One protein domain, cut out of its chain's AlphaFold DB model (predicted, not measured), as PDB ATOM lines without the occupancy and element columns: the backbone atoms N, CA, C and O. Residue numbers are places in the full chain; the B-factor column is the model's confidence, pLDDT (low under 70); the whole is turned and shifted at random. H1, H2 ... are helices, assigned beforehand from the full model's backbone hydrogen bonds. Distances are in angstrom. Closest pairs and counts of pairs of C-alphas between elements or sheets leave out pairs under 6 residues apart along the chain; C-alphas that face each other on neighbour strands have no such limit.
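AT A GLANCE: This is residues 2 to 175 of the 288 residues of an uncharacterized protein of Streptomyces nodosus (UniProt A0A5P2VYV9). Two helical lobes lie end to end along the longest axis: in one, the long helices H8 and H9 spread as a V from their link, with H1 beside H9 and H2 packed on both; in the other, H3 and H6 are side by side, H7 crosses H3, and H4 and H5 lie at the far end. Residues 97 to 104 form the far part of a long loop extending from the second lobe. The printed part has 174 residues, with nine named helices, H1 to H9 in order, no named strand, and the class all helix. It is loose, with a radius of gyration of the C-alphas of 20.9 A, and elongated, spanning 63 by 38 by 21 A.

HOW THE PARTS SIT: H1, residues 2 to 14, touches H9, residues 154 to 175, through residues 160 to 167 of H9 alone, at a shallow tilt of 24 degrees, opposite ways; the closest C-alphas, of Phe 4 and Leu 167, are 5.4 A apart. H2, residues 20 to 28, touches H8, residues 128 to 149, at a steep tilt of 46 degrees, closest at the C-alphas of Gln 26 and Gly 142, 4.7 A. H2 also touches H9, with the C-alphas of Leu 28 and Arg 168 closest at 6.5 A. H8 and H9 are close but not clearly touching. H3, residues 35 to 52, is the hub, touching five helices. It touches H4, residues 54 to 62, only at the corner by their link, closest at the C-alphas of Val 50 and His 57, 5.1 A. H5, residues 65 to 73, touches H7, residues 112 to 122, about perpendicular at 74 degrees, closest at the C-alphas of Pro 65 and Trp 112, 5.2 A. H6, residues 79 to 92, touches H3 at a shallow tilt of 17 degrees, opposite ways, closest at the C-alphas of Ile 39 and Tyr 92, 6.5 A. H7 touches H3, closest at the C-alphas of Ala 47 and Thr 122, 4.7 A, and H4, closest at those of Phe 60 and Gln 119, 5.9 A. H3 only just touches H8, and H9 only at their ends, with 3 pairs of C-alphas within 8 A each; the closest C-alphas are Leu 41 and Val 128, 5.9 A, and Lys 35 and Glu 175, 6.7 A. Every O i to N i+4 pair is within hydrogen-bond range in H1, H2, H3, H5, H6, H7, H8 and H9; in H4, 4 of 5 are.

IN THESE COORDINATES: H1 begins at C-alpha 2, (323.587, 460.621, 446.009). H3 measures 25.8 A from first to last C-alpha, H8 31.9 A and H9 31.4 A. H9 ends at C-alpha 175, (311.340, 464.665, 451.901).

THE WHOLE: The C-alphas farthest apart, of Ala 74 and Arg 152, are 64.3 A apart. The printed part has no cut. The link from H6 to H7, residues 93 to 111, is long. Mean pLDDT of the printed part is 93.8, and no printed residue is under 70.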
ATOM      1  N   VAL A   2     322.720 461.602 446.696       80.81
ATOM      2  CA  VAL A   2     323.587 460.621 446.009       80.81
ATOM      3  C   VAL A   2     325.034 460.642 446.514       80.81
ATOM      4  O   VAL A   2     325.607 459.589 446.745       80.81
ATOM      5  N   LEU A   3     325.601 461.826 446.776       88.06
ATOM      6  CA  LEU A   3     326.990 461.943 447.232       88.06
ATOM      7  C   LEU A   3     327.240 461.305 448.608       88.06
ATOM      8  O   LEU A   3     328.185 460.540 448.748       88.06
ATOM      9  N   PHE A   4     326.396 461.571 449.613       90.88
ATOM     10  CA  PHE A   4     326.566 460.976 450.947       90.88
ATOM     11  C   PHE A   4     326.210 459.491 450.968       90.88
ATOM     12  O   PHE A   4     326.899 458.729 451.631       90.88
ATOM     13  N   HIS A   5     325.194 459.077 450.204       91.31
ATOM     14  CA  HIS A   5     324.885 457.659 450.006       91.31
ATOM     15  C   HIS A   5     326.099 456.921 449.436       91.31
ATOM     16  O   HIS A   5     326.573 455.951 450.021       91.31
ATOM     17  N   LYS A   6     326.679 457.456 448.353       92.94
ATOM     18  CA  LYS A   6     327.847 456.855 447.712       92.94
ATOM     19  C   LYS A   6     329.092 456.900 448.594       92.94
ATOM     20  O   LYS A   6     329.876 455.962 448.588       92.94
ATOM     21  N   ALA A   7     329.273 457.969 449.368       94.00
ATOM     22  CA  ALA A   7     330.372 458.074 450.322       94.00
ATOM     23  C   ALA A   7     330.267 457.031 451.444       94.00
ATOM     24  O   ALA A   7     331.291 456.483 451.842       94.00
ATOM     25  N   VAL A   8     329.054 456.745 451.937       94.25
ATOM     26  CA  VAL A   8     328.810 455.677 452.920       94.25
ATOM     27  C   VAL A   8     329.139 454.311 452.319       94.25
ATOM     28  O   VAL A   8     329.949 453.604 452.909       94.25
ATOM     29  N   GLU A   9     328.605 453.983 451.135       93.69
ATOM     30  CA  GLU A   9     328.921 452.728 450.425       93.69
ATOM     31  C   GLU A   9     330.434 452.541 450.258       93.69
ATOM     32  O   GLU A   9     331.005 451.564 450.731       93.69
ATOM     33  N   LEU A  10     331.115 453.530 449.667       94.75
ATOM     34  CA  LEU A  10     332.555 453.456 449.418       94.75
ATOM     35  C   LEU A  10     333.361 453.313 450.711       94.75
ATOM     36  O   LEU A  10     334.389 452.638 450.725       94.75
ATOM     37  N   ALA A  11     332.930 453.955 451.798       94.12
ATOM     38  CA  ALA A  11     333.587 453.839 453.092       94.12
ATOM     39  C   ALA A  11     333.387 452.446 453.713       94.12
ATOM     40  O   ALA A  11     334.337 451.881 454.258       94.12
ATOM     41  N   MET A  12     332.181 451.884 453.602       94.81
ATOM     42  CA  MET A  12     331.858 450.534 454.071       94.81
ATOM     43  C   MET A  12     332.643 449.473 453.286       94.81
ATOM     44  O   MET A  12     333.303 448.639 453.909       94.81
ATOM     45  N   ASP A  13     332.709 449.597 451.957       94.88
ATOM     46  CA  ASP A  13     333.525 448.746 451.081       94.88
ATOM     47  C   ASP A  13     335.017 448.848 451.414       94.88
ATOM     48  O   ASP A  13     335.704 447.848 451.635       94.88
ATOM     49  N   ARG A  14     335.538 450.078 451.515       94.56
ATOM     50  CA  ARG A  14     336.960 450.342 451.786       94.56
ATOM     51  C   ARG A  14     337.425 449.755 453.116       94.56
ATOM     52  O   ARG A  14     338.616 449.454 453.260       94.56
ATOM     53  N   TRP A  15     336.527 449.664 454.093       94.25
ATOM     54  CA  TRP A  15     336.804 449.138 455.427       94.25
ATOM     55  C   TRP A  15     336.369 447.687 455.625       94.25
ATOM     56  O   TRP A  15     336.580 447.172 456.721       94.25
ATOM     57  N   GLY A  16     335.863 447.029 454.577       90.94
ATOM     58  CA  GLY A  16     335.534 445.606 454.583       90.94
ATOM     59  C   GLY A  16     334.380 445.258 455.519       90.94
ATOM     60  O   GLY A  16     334.444 444.235 456.194       90.94
ATOM     61  N   ILE A  17     333.371 446.129 455.609       92.44
ATOM     62  CA  ILE A  17     332.162 445.867 456.395       92.44
ATOM     63  C   ILE A  17     331.252 444.924 455.596       92.44
ATOM     64  O   ILE A  17     330.885 445.223 454.460       92.44
ATOM     65  N   ASP A  18     330.900 443.791 456.194       90.25
ATOM     66  CA  ASP A  18     329.855 442.861 455.758       90.25
ATOM     67  C   ASP A  18     328.475 443.286 456.308       90.25
ATOM     68  O   ASP A  18     328.372 444.210 457.112       90.25
ATOM     69  N   GLU A  19     327.393 442.641 455.853       91.19
ATOM     70  CA  GLU A  19     326.006 442.987 456.240       91.19
ATOM     71  C   GLU A  19     325.648 444.465 455.981       91.19
ATOM     72  O   GLU A  19     324.951 445.119 456.764       91.19
ATOM     73  N   GLN A  20     326.143 445.000 454.862       91.88
ATOM     74  CA  GLN A  20     326.052 446.422 454.548       91.88
ATOM     75  C   GLN A  20     324.613 446.938 454.494       91.88
ATOM     76  O   GLN A  20     324.334 447.986 455.071       91.88
ATOM     77  N   ASP A  21     323.696 446.194 453.875       92.75
ATOM     78  CA  ASP A  21     322.293 446.599 453.739       92.75
ATOM     79  C   ASP A  21     321.592 446.710 455.098       92.75
ATOM     80  O   ASP A  21     320.897 447.691 455.377       92.75
ATOM     81  N   THR A  22     321.824 445.730 455.977       94.25
ATOM     82  CA  THR A  22     321.294 445.722 457.346       94.25
ATOM     83  C   THR A  22     321.827 446.916 458.126       94.25
ATOM     84  O   THR A  22     321.048 447.677 458.703       94.25
ATOM     85  N   LEU A  23     323.149 447.119 458.101       94.31
ATOM     86  CA  LEU A  23     323.785 448.227 458.800       94.31
ATOM     87  C   LEU A  23     323.300 449.580 458.269       94.31
ATOM     88  O   LEU A  23     323.036 450.495 459.048       94.31
ATOM     89  N   PHE A  24     323.163 449.701 456.949       94.56
ATOM     90  CA  PHE A  24     322.693 450.910 456.295       94.56
ATOM     91  C   PHE A  24     321.263 451.241 456.709       94.56
ATOM     92  O   PHE A  24     321.014 452.360 457.149       94.56
ATOM     93  N   SER A  25     320.346 450.271 456.626       93.19
ATOM     94  CA  SER A  25     318.949 450.432 457.040       93.19
ATOM     95  C   SER A  25     318.847 450.851 458.511       93.19
ATOM     96  O   SER A  25     318.211 451.854 458.836       93.19
ATOM     97  N   GLN A  26     319.573 450.163 459.399       95.50
ATOM     98  CA  GLN A  26     319.549 450.435 460.836       95.50
ATOM     99  C   GLN A  26     320.149 451.798 461.209       95.50
ATOM    100  O   GLN A  26     319.613 452.512 462.058       95.50
ATOM    101  N   LEU A  27     321.250 452.197 460.568       94.81
ATOM    102  CA  LEU A  27     321.875 453.507 460.787       94.81
ATOM    103  C   LEU A  27     321.176 454.644 460.033       94.81
ATOM    104  O   LEU A  27     321.516 455.814 460.255       94.81
ATOM    105  N   LEU A  28     320.203 454.337 459.175       92.81
ATOM    106  CA  LEU A  28     319.318 455.338 458.594       92.81
ATOM    107  C   LEU A  28     318.216 455.762 459.566       92.81
ATOM    108  O   LEU A  28     317.799 456.917 459.509       92.81
ATOM    109  N   CYS A  29     317.797 454.864 460.464       91.19
ATOM    110  CA  CYS A  29     316.845 455.163 461.531       91.19
ATOM    111  C   CYS A  29     317.361 456.267 462.471       91.19
ATOM    112  O   CYS A  29     318.571 456.409 462.717       91.19
ATOM    113  N   GLY A  30     316.419 457.032 463.019       84.12
ATOM    114  CA  GLY A  30     316.657 458.159 463.905       84.12
ATOM    115  C   GLY A  30     316.934 459.475 463.176       84.12
ATOM    116  O   GLY A  30     316.881 459.601 461.952       84.12
ATOM    117  N   GLY A  31     317.297 460.490 463.959       84.00
ATOM    118  CA  GLY A  31     317.549 461.840 463.465       84.00
ATOM    119  C   GLY A  31     316.318 462.735 463.539       84.00
ATOM    120  O   GLY A  31     315.512 462.634 464.454       84.00
ATOM    121  N   ARG A  32     316.217 463.677 462.603       86.75
ATOM    122  CA  ARG A  32     315.108 464.631 462.554       86.75
ATOM    123  C   ARG A  32     313.889 463.964 461.923       86.75
ATOM    124  O   ARG A  32     314.015 463.415 460.828       86.75
ATOM    125  N   GLN A  33     312.736 464.079 462.584       88.06
ATOM    126  CA  GLN A  33     311.491 463.448 462.151       88.06
ATOM    127  C   GLN A  33     311.176 463.786 460.694       88.06
ATOM    128  O   GLN A  33     311.101 464.955 460.319       88.06
ATOM    129  N   LEU A  34     311.007 462.765 459.854       91.81
ATOM    130  CA  LEU A  34     310.593 462.970 458.470       91.81
ATOM    131  C   LEU A  34     309.122 463.374 458.427       91.81
ATOM    132  O   LEU A  34     308.299 462.849 459.172       91.81
ATOM    133  N   LYS A  35     308.767 464.243 457.478       89.69
ATOM    134  CA  LYS A  35     307.400 464.757 457.369       89.69
ATOM    135  C   LYS A  35     306.362 463.651 457.171       89.69
ATOM    136  O   LYS A  35     305.309 463.690 457.788       89.69
ATOM    137  N   GLY A  36     306.686 462.623 456.383       89.56
ATOM    138  CA  GLY A  36     305.823 461.446 456.229       89.56
ATOM    139  C   GLY A  36     305.598 460.681 457.538       89.56
ATOM    140  O   GLY A  36     304.496 460.200 457.777       89.56
ATOM    141  N   ALA A  37     306.608 460.622 458.406       91.88
ATOM    142  CA  ALA A  37     306.479 459.996 459.713       91.88
ATOM    143  C   ALA A  37     305.655 460.869 460.679       91.88
ATOM    144  O   ALA A  37     304.828 460.326 461.398       91.88
ATOM    145  N   GLU A  38     305.783 462.205 460.642       93.62
ATOM    146  CA  GLU A  38     304.896 463.111 461.404       93.62
ATOM    147  C   GLU A  38     303.406 462.871 461.085       93.62
ATOM    148  O   GLU A  38     302.569 462.891 461.986       93.62
ATOM    149  N   ILE A  39     303.076 462.630 459.811       94.31
ATOM    150  CA  ILE A  39     301.699 462.368 459.355       94.31
ATOM    151  C   ILE A  39     301.183 461.051 459.937       94.31
ATOM    152  O   ILE A  39     300.093 461.017 460.507       94.31
ATOM    153  N   ALA A  40     301.977 459.982 459.825       94.50
ATOM    154  CA  ALA A  40     301.618 458.672 460.360       94.50
ATOM    155  C   ALA A  40     301.439 458.720 461.884       94.50
ATOM    156  O   ALA A  40     300.403 458.296 462.388       94.50
ATOM    157  N   LEU A  41     302.395 459.313 462.607       95.81
ATOM    158  CA  LEU A  41     302.315 459.479 464.061       95.81
ATOM    159  C   LEU A  41     301.087 460.293 464.473       95.81
ATOM    160  O   LEU A  41     300.425 459.950 465.444       95.81
ATOM    161  N   SER A  42     300.733 461.337 463.717       97.19
ATOM    162  CA  SER A  42     299.524 462.111 463.992       97.19
ATOM    163  C   SER A  42     298.246 461.282 463.842       97.19
ATOM    164  O   SER A  42     297.339 461.455 464.650       97.19
ATOM    165  N   ALA A  43     298.158 460.395 462.846       97.06
ATOM    166  CA  ALA A  43     297.003 459.511 462.679       97.06
ATOM    167  C   ALA A  43     296.949 458.418 463.763       97.06
ATOM    168  O   ALA A  43     295.879 458.140 464.302       97.06
ATOM    169  N   VAL A  44     298.102 457.851 464.134       97.88
ATOM    170  CA  VAL A  44     298.210 456.878 465.235       97.88
ATOM    171  C   VAL A  44     297.823 457.516 466.567       97.88
ATOM    172  O   VAL A  44     297.073 456.917 467.328       97.88
ATOM    173  N   HIS A  45     298.241 458.754 466.821       97.88
ATOM    174  CA  HIS A  45     297.864 459.478 468.032       97.88
ATOM    175  C   HIS A  45     296.347 459.695 468.146       97.88
ATOM    176  O   HIS A  45     295.776 459.559 469.225       97.88
ATOM    177  N   LEU A  46     295.669 459.989 467.032       98.19
ATOM    178  CA  LEU A  46     294.204 460.065 467.009       98.19
ATOM    179  C   LEU A  46     293.567 458.708 467.331       98.19
ATOM    180  O   LEU A  46     292.610 458.649 468.097       98.19
ATOM    181  N   ALA A  47     294.121 457.616 466.804       97.94
ATOM    182  CA  ALA A  47     293.656 456.268 467.126       97.94
ATOM    183  C   ALA A  47     293.886 455.894 468.601       97.94
ATOM    184  O   ALA A  47     293.038 455.242 469.207       97.94
ATOM    185  N   GLU A  48     294.985 456.340 469.214       97.75
ATOM    186  CA  GLU A  48     295.218 456.180 470.655       97.75
ATOM    187  C   GLU A  48     294.150 456.890 471.489       97.75
ATOM    188  O   GLU A  48     293.633 456.300 472.436       97.75
ATOM    189  N   GLN A  49     293.782 458.120 471.119       97.50
ATOM    190  CA  GLN A  49     292.696 458.850 471.782       97.50
ATOM    191  C   GLN A  49     291.360 458.111 471.645       97.50
ATOM    192  O   GLN A  49     290.627 457.995 472.624       97.50
ATOM    193  N   VAL A  50     291.075 457.557 470.462       97.56
ATOM    194  CA  VAL A  50     289.879 456.732 470.230       97.56
ATOM    195  C   VAL A  50     289.887 455.483 471.111       97.56
ATOM    196  O   VAL A  50     288.862 455.168 471.697       97.56
ATOM    197  N   ARG A  51     291.016 454.775 471.248       96.38
ATOM    198  CA  ARG A  51     291.108 453.586 472.120       96.38
ATOM    199  C   ARG A  51     291.005 453.913 473.611       96.38
ATOM    200  O   ARG A  51     290.567 453.066 474.383       96.38
ATOM    201  N   ALA A  52     291.435 455.104 474.023       95.94
ATOM    202  CA  ALA A  52     291.408 455.530 475.420       95.94
ATOM    203  C   ALA A  52     290.002 455.924 475.914       95.94
ATOM    204  O   ALA A  52     289.768 455.939 477.122       95.94
ATOM    205  N   ASP A  53     289.075 456.230 475.004       96.62
ATOM    206  CA  ASP A  53     287.695 456.615 475.305       96.62
ATOM    207  C   ASP A  53     286.728 455.541 474.788       96.62
ATOM    208  O   ASP A  53     286.596 455.327 473.586       96.62
ATOM    209  N   THR A  54     286.020 454.868 475.699       95.62
ATOM    210  CA  THR A  54     285.098 453.775 475.350       95.62
ATOM    211  C   THR A  54     283.990 454.212 474.387       95.62
ATOM    212  O   THR A  54     283.655 453.469 473.469       95.62
ATOM    213  N   ALA A  55     283.447 455.424 474.539       95.25
ATOM    214  CA  ALA A  55     282.377 455.912 473.673       95.25
ATOM    215  C   ALA A  55     282.891 456.234 472.262       95.25
ATOM    216  O   ALA A  55     282.214 455.940 471.272       95.25
ATOM    217  N   LEU A  56     284.096 456.809 472.154       96.31
ATOM    218  CA  LEU A  56     284.754 457.003 470.859       96.31
ATOM    219  C   LEU A  56     285.128 455.672 470.214       96.31
ATOM    220  O   LEU A  56     284.907 455.505 469.017       96.31
ATOM    221  N   HIS A  57     285.664 454.731 470.985       96.50
ATOM    222  CA  HIS A  57     286.023 453.408 470.495       96.50
ATOM    223  C   HIS A  57     284.818 452.702 469.859       96.50
ATOM    224  O   HIS A  57     284.895 452.275 468.705       96.50
ATOM    225  N   ASP A  58     283.682 452.656 470.559       95.38
ATOM    226  CA  ASP A  58     282.459 452.013 470.068       95.38
ATOM    227  C   ASP A  58     281.912 452.697 468.804       95.38
ATOM    228  O   ASP A  58     281.500 452.032 467.843       95.38
ATOM    229  N   LEU A  59     281.970 454.034 468.766       96.12
ATOM    230  CA  LEU A  59     281.604 454.820 467.591       96.12
ATOM    231  C   LEU A  59     282.505 454.504 466.391       96.12
ATOM    232  O   LEU A  59     282.007 454.296 465.287       96.12
ATOM    233  N   PHE A  60     283.823 454.473 466.583       96.00
ATOM    234  CA  PHE A  60     284.782 454.245 465.503       96.00
ATOM    235  C   PHE A  60     284.812 452.789 465.038       96.00
ATOM    236  O   PHE A  60     285.150 452.544 463.882       96.00
ATOM    237  N   LEU A  61     284.421 451.827 465.875       93.25
ATOM    238  CA  LEU A  61     284.378 450.415 465.499       93.25
ATOM    239  C   LEU A  61     283.275 450.103 464.474       93.25
ATOM    240  O   LEU A  61     283.453 449.248 463.610       93.25
ATOM    241  N   THR A  62     282.131 450.786 464.569       90.62
ATOM    242  CA  THR A  62     280.921 450.456 463.789       90.62
ATOM    243  C   THR A  62     280.419 451.594 462.903       90.62
ATOM    244  O   THR A  62     279.659 451.363 461.959       90.62
ATOM    245  N   GLY A  63     280.838 452.828 463.183       94.38
ATOM    246  CA  GLY A  63     280.380 454.016 462.482       94.38
ATOM    247  C   GLY A  63     280.927 454.118 461.062       94.38
ATOM    248  O   GLY A  63     282.082 453.804 460.772       94.38
ATOM    249  N   GLN A  64     280.088 454.616 460.157       96.88
ATOM    250  CA  GLN A  64     280.534 454.973 458.814       96.88
ATOM    251  C   GLN A  64     281.383 456.255 458.867       96.88
ATOM    252  O   GLN A  64     280.979 457.199 459.550       96.88
ATOM    253  N   PRO A  65     282.500 456.351 458.115       96.62
ATOM    254  CA  PRO A  65     283.400 457.505 458.176       96.62
ATOM    255  C   PRO A  65     282.715 458.863 457.979       96.62
ATOM    256  O   PRO A  65     283.033 459.816 458.681       96.62
ATOM    257  N   HIS A  66     281.752 458.939 457.054       96.44
ATOM    258  CA  HIS A  66     280.998 460.167 456.782       96.44
ATOM    259  C   HIS A  66     280.117 460.559 457.971       96.44
ATOM    260  O   HIS A  66     280.170 461.692 458.418       96.44
ATOM    261  N   ALA A  67     279.390 459.602 458.557       96.75
ATOM    262  CA  ALA A  67     278.539 459.869 459.714       96.75
ATOM    263  C   ALA A  67     279.356 460.304 460.943       96.75
ATOM    264  O   ALA A  67     278.944 461.185 461.688       96.75
ATOM    265  N   ILE A  68     280.535 459.710 461.156       97.06
ATOM    266  CA  ILE A  68     281.451 460.137 462.224       97.06
ATOM    267  C   ILE A  68     281.952 461.562 461.959       97.06
ATOM    268  O   ILE A  68     282.014 462.367 462.887       97.06
ATOM    269  N   TRP A  69     282.288 461.881 460.706       96.94
ATOM    270  CA  TRP A  69     282.684 463.230 460.318       96.94
ATOM    271  C   TRP A  69     281.565 464.253 460.551       96.94
ATOM    272  O   TRP A  69     281.834 465.314 461.103       96.94
ATOM    273  N   ASP A  70     280.317 463.925 460.216       96.62
ATOM    274  CA  ASP A  70     279.170 464.814 460.439       96.62
ATOM    275  C   ASP A  70     278.980 465.123 461.930       96.62
ATOM    276  O   ASP A  70     278.796 466.278 462.311       96.62
ATOM    277  N   ARG A  71     279.121 464.113 462.798       96.69
ATOM    278  CA  ARG A  71     279.075 464.290 464.260       96.69
ATOM    279  C   ARG A  71     280.238 465.128 464.785       96.69
ATOM    280  O   ARG A  71     280.054 465.957 465.676       96.69
ATOM    281  N   LEU A  72     281.434 464.940 464.225       96.31
ATOM    282  CA  LEU A  72     282.600 465.768 464.528       96.31
ATOM    283  C   LEU A  72     282.340 467.233 464.154       96.31
ATOM    284  O   LEU A  72     282.557 468.118 464.977       96.31
ATOM    285  N   ALA A  73     281.821 467.481 462.948       94.31
ATOM    286  CA  ALA A  73     281.497 468.816 462.447       94.31
ATOM    287  C   ALA A  73     280.357 469.489 463.234       94.31
ATOM    288  O   ALA A  73     280.362 470.708 463.398       94.31
ATOM    289  N   ALA A  74     279.416 468.702 463.763       95.94
ATOM    290  CA  ALA A  74     278.357 469.167 464.657       95.94
ATOM    291  C   ALA A  74     278.838 469.446 466.098       95.94
ATOM    292  O   ALA A  74     278.064 469.942 466.915       95.94
ATOM    293  N   GLY A  75     280.103 469.151 466.426       95.06
ATOM    294  CA  GLY A  75     280.660 469.351 467.766       95.06
ATOM    295  C   GLY A  75     280.191 468.317 468.794       95.06
ATOM    296  O   GLY A  75     280.232 468.581 469.992       95.06
ATOM    297  N   GLU A  76     279.745 467.143 468.346       95.94
ATOM    298  CA  GLU A  76     279.233 466.074 469.215       95.94
ATOM    299  C   GLU A  76     280.330 465.149 469.765       95.94
ATOM    300  O   GLU A  76     280.048 464.265 470.577       95.94
ATOM    301  N   LEU A  77     281.573 465.306 469.298       96.38
ATOM    302  CA  LEU A  77     282.727 464.522 469.746       96.38
ATOM    303  C   LEU A  77     283.580 465.313 470.752       96.38
ATOM    304  O   LEU A  77     283.557 466.547 470.734       96.38
ATOM    305  N   PRO A  78     284.371 464.634 471.609       96.88
ATOM    306  CA  PRO A  78     285.225 465.293 472.591       96.88
ATOM    307  C   PRO A  78     286.131 466.357 471.961       96.88
ATOM    308  O   PRO A  78     286.807 466.100 470.964       96.88
ATOM    309  N   LEU A  79     286.182 467.539 472.582       95.56
ATOM    310  CA  LEU A  79     286.878 468.713 472.043       95.56
ATOM    311  C   LEU A  79     288.340 468.423 471.675       95.56
ATOM    312  O   LEU A  79     288.778 468.770 470.583       95.56
ATOM    313  N   GLN A  80     289.075 467.732 472.551       95.69
ATOM    314  CA  GLN A  80     290.482 467.388 472.320       95.69
ATOM    315  C   GLN A  80     290.675 466.531 471.058       95.69
ATOM    316  O   GLN A  80     291.621 466.755 470.299       95.69
ATOM    317  N   PHE A  81     289.775 465.574 470.823       97.19
ATOM    318  CA  PHE A  81     289.815 464.722 469.639       97.19
ATOM    319  C   PHE A  81     289.487 465.525 468.379       97.19
ATOM    320  O   PHE A  81     290.244 465.497 467.407       97.19
ATOM    321  N   THR A  82     288.411 466.312 468.425       96.88
ATOM    322  CA  THR A  82     287.977 467.189 467.330       96.88
ATOM    323  C   THR A  82     289.083 468.164 466.912       96.88
ATOM    324  O   THR A  82     289.423 468.257 465.732       96.88
ATOM    325  N   GLU A  83     289.734 468.833 467.868       96.81
ATOM    326  CA  GLU A  83     290.883 469.706 467.601       96.81
ATOM    327  C   GLU A  83     292.076 468.947 467.007       96.81
ATOM    328  O   GLU A  83     292.774 469.460 466.128       96.81
ATOM    329  N   GLY A  84     292.330 467.722 467.475       97.69
ATOM    330  CA  GLY A  84     293.367 466.852 466.925       97.69
ATOM    331  C   GLY A  84     293.126 466.532 465.449       97.69
ATOM    332  O   GLY A  84     294.044 466.648 464.632       97.69
ATOM    333  N   VAL A  85     291.888 466.183 465.098       97.75
ATOM    334  CA  VAL A  85     291.478 465.890 463.720       97.75
ATOM    335  C   VAL A  85     291.628 467.126 462.834       97.75
ATOM    336  O   VAL A  85     292.264 467.047 461.781       97.75
ATOM    337  N   HIS A  86     291.123 468.285 463.265       96.25
ATOM    338  CA  HIS A  86     291.261 469.526 462.498       96.25
ATOM    339  C   HIS A  86     292.722 469.904 462.270       96.25
ATOM    340  O   HIS A  86     293.102 470.223 461.145       96.25
ATOM    341  N   ARG A  87     293.568 469.779 463.298       97.19
ATOM    342  CA  ARG A  87     295.008 470.038 463.191       97.19
ATOM    343  C   ARG A  87     295.695 469.094 462.206       97.19
ATOM    344  O   ARG A  87     296.606 469.516 461.494       97.19
ATOM    345  N   HIS A  88     295.279 467.827 462.152       97.19
ATOM    346  CA  HIS A  88     295.798 466.883 461.165       97.19
ATOM    347  C   HIS A  88     295.430 467.317 459.746       97.19
ATOM    348  O   HIS A  88     296.309 467.411 458.890       97.19
ATOM    349  N   VAL A  89     294.153 467.615 459.493       95.44
ATOM    350  CA  VAL A  89     293.680 468.047 458.168       95.44
ATOM    351  C   VAL A  89     294.333 469.367 457.756       95.44
ATOM    352  O   VAL A  89     294.789 469.505 456.623       95.44
ATOM    353  N   GLU A  90     294.446 470.326 458.671       93.62
ATOM    354  CA  GLU A  90     295.081 471.615 458.406       93.62
ATOM    355  C   GLU A  90     296.559 471.455 458.056       93.62
ATOM    356  O   GLU A  90     297.032 472.049 457.086       93.62
ATOM    357  N   ARG A  91     297.297 470.658 458.834       92.88
ATOM    358  CA  ARG A  91     298.746 470.551 458.680       92.88
ATOM    359  C   ARG A  91     299.152 469.589 457.582       92.88
ATOM    360  O   ARG A  91     300.204 469.823 457.007       92.88
ATOM    361  N   TYR A  92     298.383 468.528 457.336       94.00
ATOM    362  CA  TYR A  92     298.764 467.384 456.497       94.00
ATOM    363  C   TYR A  92     297.763 467.048 455.392       94.00
ATOM    364  O   TYR A  92     298.006 466.121 454.616       94.00
ATOM    365  N   GLY A  93     296.657 467.787 455.286       93.12
ATOM    366  CA  GLY A  93     295.550 467.416 454.410       93.12
ATOM    367  C   GLY A  93     295.855 467.467 452.912       93.12
ATOM    368  O   GLY A  93     295.106 466.908 452.113       93.12
ATOM    369  N   ASP A  94     296.968 468.096 452.525       90.75
ATOM    370  CA  ASP A  94     297.441 468.175 451.140       90.75
ATOM    371  C   ASP A  94     298.193 466.915 450.682       90.75
ATOM    372  O   ASP A  94     298.406 466.711 449.483       90.75
ATOM    373  N   ARG A  95     298.577 466.040 451.620       88.12
ATOM    374  CA  ARG A  95     299.235 464.763 451.332       88.12
ATOM    375  C   ARG A  95     298.196 463.705 450.957       88.12
ATOM    376  O   ARG A  95     297.154 463.584 451.592       88.12
ATOM    377  N   GLY A  96     298.506 462.883 449.957       82.50
ATOM    378  CA  GLY A  96     297.642 461.765 449.576       82.50
ATOM    379  C   GLY A  96     298.155 460.962 448.385       82.50
ATOM    380  O   GLY A  96     299.215 461.241 447.816       82.50
ATOM    381  N   ILE A  97     297.384 459.949 447.993       80.69
ATOM    382  CA  ILE A  97     297.652 459.178 446.776       80.69
ATOM    383  C   ILE A  97     297.458 460.098 445.572       80.69
ATOM    384  O   ILE A  97     296.432 460.758 445.442       80.69
ATOM    385  N   ALA A  98     298.448 460.119 444.678       86.00
ATOM    386  CA  ALA A  98     298.447 460.983 443.501       86.00
ATOM    387  C   ALA A  98     298.235 462.474 443.835       86.00
ATOM    388  O   ALA A  98     297.563 463.195 443.108       86.00
ATOM    389  N   GLU A  99     298.852 462.952 444.915       87.81
ATOM    390  CA  GLU A  99     298.776 464.347 445.377       87.81
ATOM    391  C   GLU A  99     299.057 465.405 444.293       87.81
ATOM    392  O   GLU A  99     298.432 466.461 444.308       87.81
ATOM    393  N   LEU A 100     299.938 465.108 443.328       92.19
ATOM    394  CA  LEU A 100     300.319 466.021 442.242       92.19
ATOM    395  C   LEU A 100     299.282 466.087 441.111       92.19
ATOM    396  O   LEU A 100     299.433 466.865 440.177       92.19
ATOM    397  N   LYS A 101     298.239 465.260 441.170       91.75
ATOM    398  CA  LYS A 101     297.111 465.313 440.245       91.75
ATOM    399  C   LYS A 101     296.078 466.288 440.785       91.75
ATOM    400  O   LYS A 101     295.524 466.054 441.864       91.75
ATOM    401  N   LEU A 102     295.853 467.392 440.076       91.06
ATOM    402  CA  LEU A 102     294.951 468.452 440.531       91.06
ATOM    403  C   LEU A 102     293.503 467.957 440.640       91.06
ATOM    404  O   LEU A 102     292.790 468.314 441.572       91.06
ATOM    405  N   GLU A 103     293.115 467.044 439.758       90.06
ATOM    406  CA  GLU A 103     291.787 466.443 439.701       90.06
ATOM    407  C   GLU A 103     291.499 465.476 440.859       90.06
ATOM    408  O   GLU A 103     290.348 465.139 441.131       90.06
ATOM    409  N   LYS A 104     292.534 465.001 441.567       90.19
ATOM    410  CA  LYS A 104     292.365 464.071 442.690       90.19
ATOM    411  C   LYS A 104     292.074 464.816 443.984       90.19
ATOM    412  O   LYS A 104     292.821 465.717 444.374       90.19
ATOM    413  N   SER A 105     291.003 464.403 444.659       88.19
ATOM    414  CA  SER A 105     290.647 464.861 446.000       88.19
ATOM    415  C   SER A 105     291.736 464.513 447.013       88.19
ATOM    416  O   SER A 105     292.343 463.443 446.933       88.19
ATOM    417  N   ASN A 106     291.963 465.401 447.971       90.25
ATOM    418  CA  ASN A 106     292.825 465.173 449.127       90.25
ATOM    419  C   ASN A 106     291.992 465.150 450.425       90.25
ATOM    420  O   ASN A 106     290.761 465.166 450.382       90.25
ATOM    421  N   LEU A 107     292.652 465.092 451.584       92.62
ATOM    422  CA  LEU A 107     291.962 465.057 452.879       92.62
ATOM    423  C   LEU A 107     291.305 466.393 453.245       92.62
ATOM    424  O   LEU A 107     290.437 466.407 454.108       92.62
ATOM    425  N   ARG A 108     291.695 467.513 452.622       90.62
ATOM    426  CA  ARG A 108     290.969 468.781 452.799       90.62
ATOM    427  C   ARG A 108     289.613 468.748 452.105       90.62
ATOM    428  O   ARG A 108     288.670 469.336 452.615       90.62
ATOM    429  N   ASP A 109     289.536 468.069 450.963       88.81
ATOM    430  CA  ASP A 109     288.287 467.908 450.217       88.81
ATOM    431  C   ASP A 109     287.387 466.850 450.865       88.81
ATOM    432  O   ASP A 109     286.197 467.073 451.060       88.81
ATOM    433  N   ASN A 110     287.981 465.706 451.217       91.56
ATOM    434  CA  ASN A 110     287.281 464.525 451.716       91.56
ATOM    435  C   ASN A 110     287.840 464.117 453.092       91.56
ATOM    436  O   ASN A 110     288.545 463.109 453.209       91.56
ATOM    437  N   PRO A 111     287.564 464.894 454.149       93.25
ATOM    438  CA  PRO A 111     288.178 464.692 455.461       93.25
ATOM    439  C   PRO A 111     287.736 463.404 456.168       93.25
ATOM    440  O   PRO A 111     288.466 462.883 457.010       93.25
ATOM    441  N   TRP A 112     286.604 462.808 455.783       94.94
ATOM    442  CA  TRP A 112     286.191 461.485 456.265       94.94
ATOM    443  C   TRP A 112     287.181 460.364 455.890       94.94
ATOM    444  O   TRP A 112     287.192 459.317 456.536       94.94
ATOM    445  N   GLU A 113     288.055 460.550 454.895       94.62
ATOM    446  CA  GLU A 113     289.111 459.572 454.601       94.62
ATOM    447  C   GLU A 113     290.169 459.509 455.718       94.62
ATOM    448  O   GLU A 113     290.744 458.447 455.960       94.62
ATOM    449  N   LEU A 114     290.366 460.596 456.478       96.31
ATOM    450  CA  LEU A 114     291.164 460.550 457.706       96.31
ATOM    451  C   LEU A 114     290.472 459.694 458.769       96.31
ATOM    452  O   LEU A 114     291.137 458.911 459.438       96.31
ATOM    453  N   ILE A 115     289.146 459.788 458.899       97.19
ATOM    454  CA  ILE A 115     288.385 458.947 459.834       97.19
ATOM    455  C   ILE A 115     288.585 457.468 459.499       97.19
ATOM    456  O   ILE A 115     288.892 456.681 460.390       97.19
ATOM    457  N   ARG A 116     288.517 457.101 458.213       95.69
ATOM    458  CA  ARG A 116     288.815 455.735 457.756       95.69
ATOM    459  C   ARG A 116     290.226 455.292 458.152       95.69
ATOM    460  O   ARG A 116     290.407 454.167 458.611       95.69
ATOM    461  N   LEU A 117     291.222 456.161 457.981       95.31
ATOM    462  CA  LEU A 117     292.601 455.874 458.379       95.31
ATOM    463  C   LEU A 117     292.729 455.688 459.899       95.31
ATOM    464  O   LEU A 117     293.391 454.757 460.352       95.31
ATOM    465  N   VAL A 118     292.064 456.533 460.689       97.06
ATOM    466  CA  VAL A 118     292.036 456.409 462.151       97.06
ATOM    467  C   VAL A 118     291.382 455.092 462.559       97.06
ATOM    468  O   VAL A 118     291.960 454.388 463.372       97.06
ATOM    469  N   GLN A 119     290.265 454.686 461.945       96.88
ATOM    470  CA  GLN A 119     289.638 453.380 462.205       96.88
ATOM    471  C   GLN A 119     290.602 452.209 461.967       96.88
ATOM    472  O   GLN A 119     290.667 451.289 462.781       96.88
ATOM    473  N   GLN A 120     291.386 452.255 460.883       95.38
ATOM    474  CA  GLN A 120     292.398 451.231 460.593       95.38
ATOM    475  C   GLN A 120     293.472 451.166 461.682       95.38
ATOM    476  O   GLN A 120     293.839 450.075 462.114       95.38
ATOM    477  N   TYR A 121     293.957 452.318 462.156       96.31
ATOM    478  CA  TYR A 121     294.929 452.356 463.246       96.31
ATOM    479  C   TYR A 121     294.322 451.982 464.598       96.31
ATOM    480  O   TYR A 121     295.011 451.341 465.389       96.31
ATOM    481  N   THR A 122     293.056 452.313 464.859       95.75
ATOM    482  CA  THR A 122     292.329 451.913 466.074       95.75
ATOM    483  C   THR A 122     292.220 450.395 466.162       95.75
ATOM    484  O   THR A 122     292.426 449.847 467.238       95.75
ATOM    485  N   ALA A 123     291.988 449.718 465.032       92.88
ATOM    486  CA  ALA A 123     291.958 448.257 464.942       92.88
ATOM    487  C   ALA A 123     293.340 447.584 465.094       92.88
ATOM    488  O   ALA A 123     293.425 446.359 465.127       92.88
ATOM    489  N   SER A 124     294.421 448.366 465.159       91.81
ATOM    490  CA  SER A 124     295.779 447.883 465.411       91.81
ATOM    491  C   SER A 124     296.239 448.232 466.831       91.81
ATOM    492  O   SER A 124     295.804 449.234 467.395       91.81
ATOM    493  N   ASP A 125     297.206 447.484 467.364       90.31
ATOM    494  CA  ASP A 125     297.852 447.784 468.655       90.31
ATOM    495  C   ASP A 125     298.998 448.809 468.533       90.31
ATOM    496  O   ASP A 125     299.833 448.957 469.429       90.31
ATOM    497  N   LEU A 126     299.083 449.512 467.399       93.75
ATOM    498  CA  LEU A 126     300.158 450.458 467.135       93.75
ATOM    499  C   LEU A 126     299.987 451.719 467.989       93.75
ATOM    500  O   LEU A 126     298.946 452.380 467.944       93.75
ATOM    501  N   THR A 127     301.031 452.065 468.736       96.00
ATOM    502  CA  THR A 127     301.125 453.283 469.553       96.00
ATOM    503  C   THR A 127     302.273 454.159 469.067       96.00
ATOM    504  O   THR A 127     303.233 453.659 468.472       96.00
ATOM    505  N   VAL A 128     302.198 455.465 469.331       94.88
ATOM    506  CA  VAL A 128     303.285 456.407 469.014       94.88
ATOM    507  C   VAL A 128     304.564 455.970 469.728       94.88
ATOM    508  O   VAL A 128     305.608 455.828 469.093       94.88
ATOM    509  N   THR A 129     304.456 455.643 471.018       95.50
ATOM    510  CA  THR A 129     305.580 455.170 471.834       95.50
ATOM    511  C   THR A 129     306.211 453.902 471.260       95.50
ATOM    512  O   THR A 129     307.430 453.845 471.127       95.50
ATOM    513  N   ALA A 130     305.416 452.903 470.855       94.19
ATOM    514  CA  ALA A 130     305.962 451.675 470.277       94.19
ATOM    515  C   ALA A 130     306.705 451.938 468.956       94.19
ATOM    516  O   ALA A 130     307.758 451.349 468.715       94.19
ATOM    517  N   MET A 131     306.198 452.839 468.108       93.06
ATOM    518  CA  MET A 131     306.880 453.215 466.863       93.06
ATOM    519  C   MET A 131     308.234 453.882 467.135       93.06
ATOM    520  O   MET A 131     309.234 453.521 466.511       93.06
ATOM    521  N   GLU A 132     308.280 454.817 468.086       92.62
ATOM    522  CA  GLU A 132     309.511 455.506 468.488       92.62
ATOM    523  C   GLU A 132     310.517 454.548 469.151       92.62
ATOM    524  O   GLU A 132     311.724 454.620 468.899       92.62
ATOM    525  N   GLU A 133     310.038 453.608 469.969       93.81
ATOM    526  CA  GLU A 133     310.871 452.579 470.593       93.81
ATOM    527  C   GLU A 133     311.485 451.634 469.566       93.81
ATOM    528  O   GLU A 133     312.681 451.346 469.655       93.81
ATOM    529  N   VAL A 134     310.706 451.190 468.575       92.75
ATOM    530  CA  VAL A 134     311.203 450.364 467.469       92.75
ATOM    531  C   VAL A 134     312.272 451.118 466.680       92.75
ATOM    532  O   VAL A 134     313.341 450.558 466.418       92.75
ATOM    533  N   GLU A 135     312.044 452.391 466.344       92.81
ATOM    534  CA  GLU A 135     313.034 453.214 465.640       92.81
ATOM    535  C   GLU A 135     314.334 453.356 466.451       92.81
ATOM    536  O   GLU A 135     315.434 453.129 465.930       92.81
ATOM    537  N   ARG A 136     314.224 453.666 467.749       93.25
ATOM    538  CA  ARG A 136     315.373 453.808 468.652       93.25
ATOM    539  C   ARG A 136     316.125 452.491 468.834       93.25
ATOM    540  O   ARG A 136     317.355 452.484 468.799       93.25
ATOM    541  N   ALA A 137     315.417 451.380 469.024       95.62
ATOM    542  CA  ALA A 137     316.020 450.058 469.168       95.62
ATOM    543  C   ALA A 137     316.755 449.642 467.886       95.62
ATOM    544  O   ALA A 137     317.895 449.183 467.954       95.62
ATOM    545  N   THR A 138     316.150 449.890 466.720       95.81
ATOM    546  CA  THR A 138     316.761 449.638 465.406       95.81
ATOM    547  C   THR A 138     318.049 450.440 465.232       95.81
ATOM    548  O   THR A 138     319.070 449.902 464.800       95.81
ATOM    549  N   ARG A 139     318.044 451.710 465.654       94.94
ATOM    550  CA  ARG A 139     319.235 452.562 465.637       94.94
ATOM    551  C   ARG A 139     320.349 452.032 466.545       94.94
ATOM    552  O   ARG A 139     321.495 451.931 466.110       94.94
ATOM    553  N   LEU A 140     320.021 451.674 467.785       95.81
ATOM    554  CA  LEU A 140     320.989 451.125 468.741       95.81
ATOM    555  C   LEU A 140     321.579 449.794 468.260       95.81
ATOM    556  O   LEU A 140     322.776 449.564 468.429       95.81
ATOM    557  N   ALA A 141     320.770 448.946 467.618       96.25
ATOM    558  CA  ALA A 141     321.242 447.714 466.996       96.25
ATOM    559  C   ALA A 141     322.256 447.999 465.877       96.25
ATOM    560  O   ALA A 141     323.318 447.379 465.850       96.25
ATOM    561  N   GLY A 142     321.990 448.996 465.024       95.81
ATOM    562  CA  GLY A 142     322.931 449.433 463.988       95.81
ATOM    563  C   GLY A 142     324.241 449.979 464.555       95.81
ATOM    564  O   GLY A 142     325.319 449.694 464.037       95.81
ATOM    565  N   GLU A 143     324.186 450.729 465.655       95.06
ATOM    566  CA  GLU A 143     325.392 451.220 466.328       95.06
ATOM    567  C   GLU A 143     326.189 450.080 466.977       95.06
ATOM    568  O   GLU A 143     327.411 450.026 466.827       95.06
ATOM    569  N   ALA A 144     325.520 449.123 467.622       95.81
ATOM    570  CA  ALA A 144     326.161 447.930 468.170       95.81
ATOM    571  C   ALA A 144     326.813 447.071 467.071       95.81
ATOM    572  O   ALA A 144     327.952 446.623 467.234       95.81
ATOM    573  N   LEU A 145     326.139 446.907 465.928       94.94
ATOM    574  CA  LEU A 145     326.668 446.218 464.752       94.94
ATOM    575  C   LEU A 145     327.891 446.955 464.191       94.94
ATOM    576  O   LEU A 145     328.947 446.357 464.003       94.94
ATOM    577  N   LEU A 146     327.824 448.278 464.029       95.12
ATOM    578  CA  LEU A 146     328.983 449.076 463.621       95.12
ATOM    579  C   LEU A 146     330.169 448.900 464.584       95.12
ATOM    580  O   LEU A 146     331.330 448.827 464.168       95.12
ATOM    581  N   HIS A 147     329.887 448.848 465.886       94.75
ATOM    582  CA  HIS A 147     330.891 448.610 466.913       94.75
ATOM    583  C   HIS A 147     331.526 447.220 466.806       94.75
ATOM    584  O   HIS A 147     332.746 447.129 466.970       94.75
ATOM    585  N   SER A 148     330.750 446.174 466.510       94.19
ATOM    586  CA  SER A 148     331.255 444.804 466.361       94.19
ATOM    587  C   SER A 148     332.092 444.626 465.092       94.19
ATOM    588  O   SER A 148     333.136 443.977 465.149       94.19
ATOM    589  N   LYS A 149     331.710 445.271 463.980       93.12
ATOM    590  CA  LYS A 149     332.468 445.231 462.717       93.12
ATOM    591  C   LYS A 149     333.757 446.057 462.770       93.12
ATOM    592  O   LYS A 149     334.759 445.703 462.155       93.12
ATOM    593  N   LEU A 150     333.777 447.147 463.544       92.88
ATOM    594  CA  LEU A 150     334.936 448.037 463.690       92.88
ATOM    595  C   LEU A 150     335.355 448.223 465.165       92.88
ATOM    596  O   LEU A 150     335.346 449.351 465.676       92.88
ATOM    597  N   PRO A 151     335.796 447.167 465.877       89.56
ATOM    598  CA  PRO A 151     335.964 447.200 467.335       89.56
ATOM    599  C   PRO A 151     337.059 448.171 467.797       89.56
ATOM    600  O   PRO A 151     336.876 448.900 468.777       89.56
ATOM    601  N   ARG A 152     338.176 448.244 467.059       90.75
ATOM    602  CA  ARG A 152     339.348 449.081 467.391       90.75
ATOM    603  C   ARG A 152     339.457 450.367 466.565       90.75
ATOM    604  O   ARG A 152     340.354 451.168 466.799       90.75
ATOM    605  N   ALA A 153     338.545 450.606 465.623       92.38
ATOM    606  CA  ALA A 153     338.655 451.705 464.664       92.38
ATOM    607  C   ALA A 153     337.742 452.894 465.015       92.38
ATOM    608  O   ALA A 153     336.841 453.249 464.255       92.38
ATOM    609  N   ARG A 154     337.997 453.539 466.164       93.25
ATOM    610  CA  ARG A 154     337.175 454.655 466.682       93.25
ATOM    611  C   ARG A 154     336.980 455.785 465.666       93.25
ATOM    612  O   ARG A 154     335.859 456.251 465.498       93.25
ATOM    613  N   LEU A 155     338.043 456.171 464.954       94.88
ATOM    614  CA  LEU A 155     337.980 457.234 463.948       94.88
ATOM    615  C   LEU A 155     337.116 456.841 462.741       94.88
ATOM    616  O   LEU A 155     336.308 457.640 462.289       94.88
ATOM    617  N   ARG A 156     337.228 455.596 462.255       94.62
ATOM    618  CA  ARG A 156     336.421 455.104 461.122       94.62
ATOM    619  C   ARG A 156     334.934 455.071 461.474       94.62
ATOM    620  O   ARG A 156     334.115 455.534 460.691       94.62
ATOM    621  N   ARG A 157     334.596 454.615 462.688       95.19
ATOM    622  CA  ARG A 157     333.216 454.665 463.199       95.19
ATOM    623  C   ARG A 157     332.695 456.098 463.283       95.19
ATOM    624  O   ARG A 157     331.599 456.360 462.807       95.19
ATOM    625  N   ALA A 158     333.486 457.023 463.831       95.38
ATOM    626  CA  ALA A 158     333.102 458.431 463.914       95.38
ATOM    627  C   ALA A 158     332.843 459.039 462.525       95.38
ATOM    628  O   ALA A 158     331.858 459.753 462.345       95.38
ATOM    629  N   VAL A 159     333.671 458.702 461.529       96.12
ATOM    630  CA  VAL A 159     333.457 459.123 460.138       96.12
ATOM    631  C   VAL A 159     332.158 458.541 459.573       96.12
ATOM    632  O   VAL A 159     331.378 459.302 459.009       96.12
ATOM    633  N   LEU A 160     331.870 457.243 459.753       95.44
ATOM    634  CA  LEU A 160     330.596 456.659 459.293       95.44
ATOM    635  C   LEU A 160     329.396 457.322 459.949       95.44
ATOM    636  O   LEU A 160     328.474 457.725 459.251       95.44
ATOM    637  N   LEU A 161     329.414 457.482 461.271       94.69
ATOM    638  CA  LEU A 161     328.314 458.115 461.996       94.69
ATOM    639  C   LEU A 161     328.087 459.557 461.522       94.69
ATOM    640  O   LEU A 161     326.938 459.960 461.338       94.69
ATOM    641  N   ALA A 162     329.160 460.304 461.244       95.25
ATOM    642  CA  ALA A 162     329.068 461.637 460.656       95.25
ATOM    643  C   ALA A 162     328.497 461.606 459.226       95.25
ATOM    644  O   ALA A 162     327.657 462.439 458.884       95.25
ATOM    645  N   LEU A 163     328.898 460.644 458.389       95.75
ATOM    646  CA  LEU A 163     328.343 460.478 457.042       95.75
ATOM    647  C   LEU A 163     326.851 460.117 457.079       95.75
ATOM    648  O   LEU A 163     326.070 460.726 456.347       95.75
ATOM    649  N   PHE A 164     326.436 459.201 457.960       95.44
ATOM    650  CA  PHE A 164     325.027 458.863 458.173       95.44
ATOM    651  C   PHE A 164     324.225 460.060 458.685       95.44
ATOM    652  O   PHE A 164     323.105 460.278 458.234       95.44
ATOM    653  N   ASP A 165     324.791 460.889 459.561       94.12
ATOM    654  CA  ASP A 165     324.140 462.125 460.004       94.12
ATOM    655  C   ASP A 165     323.879 463.105 458.851       94.12
ATOM    656  O   ASP A 165     322.769 463.631 458.695       94.12
ATOM    657  N   ARG A 166     324.864 463.282 457.964       94.88
ATOM    658  CA  ARG A 166     324.697 464.103 456.755       94.88
ATOM    659  C   ARG A 166     323.720 463.485 455.765       94.88
ATOM    660  O   ARG A 166     322.933 464.212 455.150       94.88
ATOM    661  N   LEU A 167     323.726 462.162 455.631       94.69
ATOM    662  CA  LEU A 167     322.780 461.439 454.796       94.69
ATOM    663  C   LEU A 167     321.343 461.628 455.302       94.69
ATOM    664  O   LEU A 167     320.501 462.073 454.523       94.69
ATOM    665  N   ARG A 168     321.084 461.396 456.596       94.00
ATOM    666  CA  ARG A 168     319.782 461.632 457.247       94.00
ATOM    667  C   ARG A 168     319.310 463.070 457.058       94.00
ATOM    668  O   ARG A 168     318.184 463.297 456.631       94.00
ATOM    669  N   THR A 169     320.191 464.047 457.276       93.31
ATOM    670  CA  THR A 169     319.883 465.471 457.057       93.31
ATOM    671  C   THR A 169     319.490 465.750 455.604       93.31
ATOM    672  O   THR A 169     318.528 466.464 455.326       93.31
ATOM    673  N   THR A 170     320.202 465.157 454.647       93.06
ATOM    674  CA  THR A 170     319.900 465.347 453.225       93.06
ATOM    675  C   THR A 170     318.594 464.662 452.819       93.06
ATOM    676  O   THR A 170     317.847 465.196 451.998       93.06
ATOM    677  N   LEU A 171     318.303 463.486 453.381       92.44
ATOM    678  CA  LEU A 171     317.029 462.795 453.195       92.44
ATOM    679  C   LEU A 171     315.872 463.599 453.770       92.44
ATOM    680  O   LEU A 171     314.858 463.747 453.091       92.44
ATOM    681  N   TYR A 172     316.064 464.182 454.953       93.94
ATOM    682  CA  TYR A 172     315.101 465.086 455.556       93.94
ATOM    683  C   TYR A 172     314.745 466.227 454.598       93.94
ATOM    684  O   TYR A 172     313.574 466.404 454.275       93.94
ATOM    685  N   TYR A 173     315.731 466.970 454.079       93.94
ATOM    686  CA  TYR A 173     315.441 468.098 453.184       93.94
ATOM    687  C   TYR A 173     314.809 467.656 451.863       93.94
ATOM    688  O   TYR A 173     313.970 468.363 451.312       93.94
ATOM    689  N   ARG A 174     315.166 466.467 451.366       93.00
ATOM    690  CA  ARG A 174     314.547 465.890 450.172       93.00
ATOM    691  C   ARG A 174     313.067 465.574 450.403       93.00
ATOM    692  O   ARG A 174     312.247 465.871 449.539       93.00
ATOM    693  N   GLU A 175     312.730 464.960 451.533       92.81
ATOM    694  CA  GLU A 175     311.340 464.665 451.901       92.81
ATOM    695  C   GLU A 175     310.559 465.944 452.226       92.81
ATOM    696  O   GLU A 175     309.433 466.094 451.761       92.81
TER     697      GLU A 175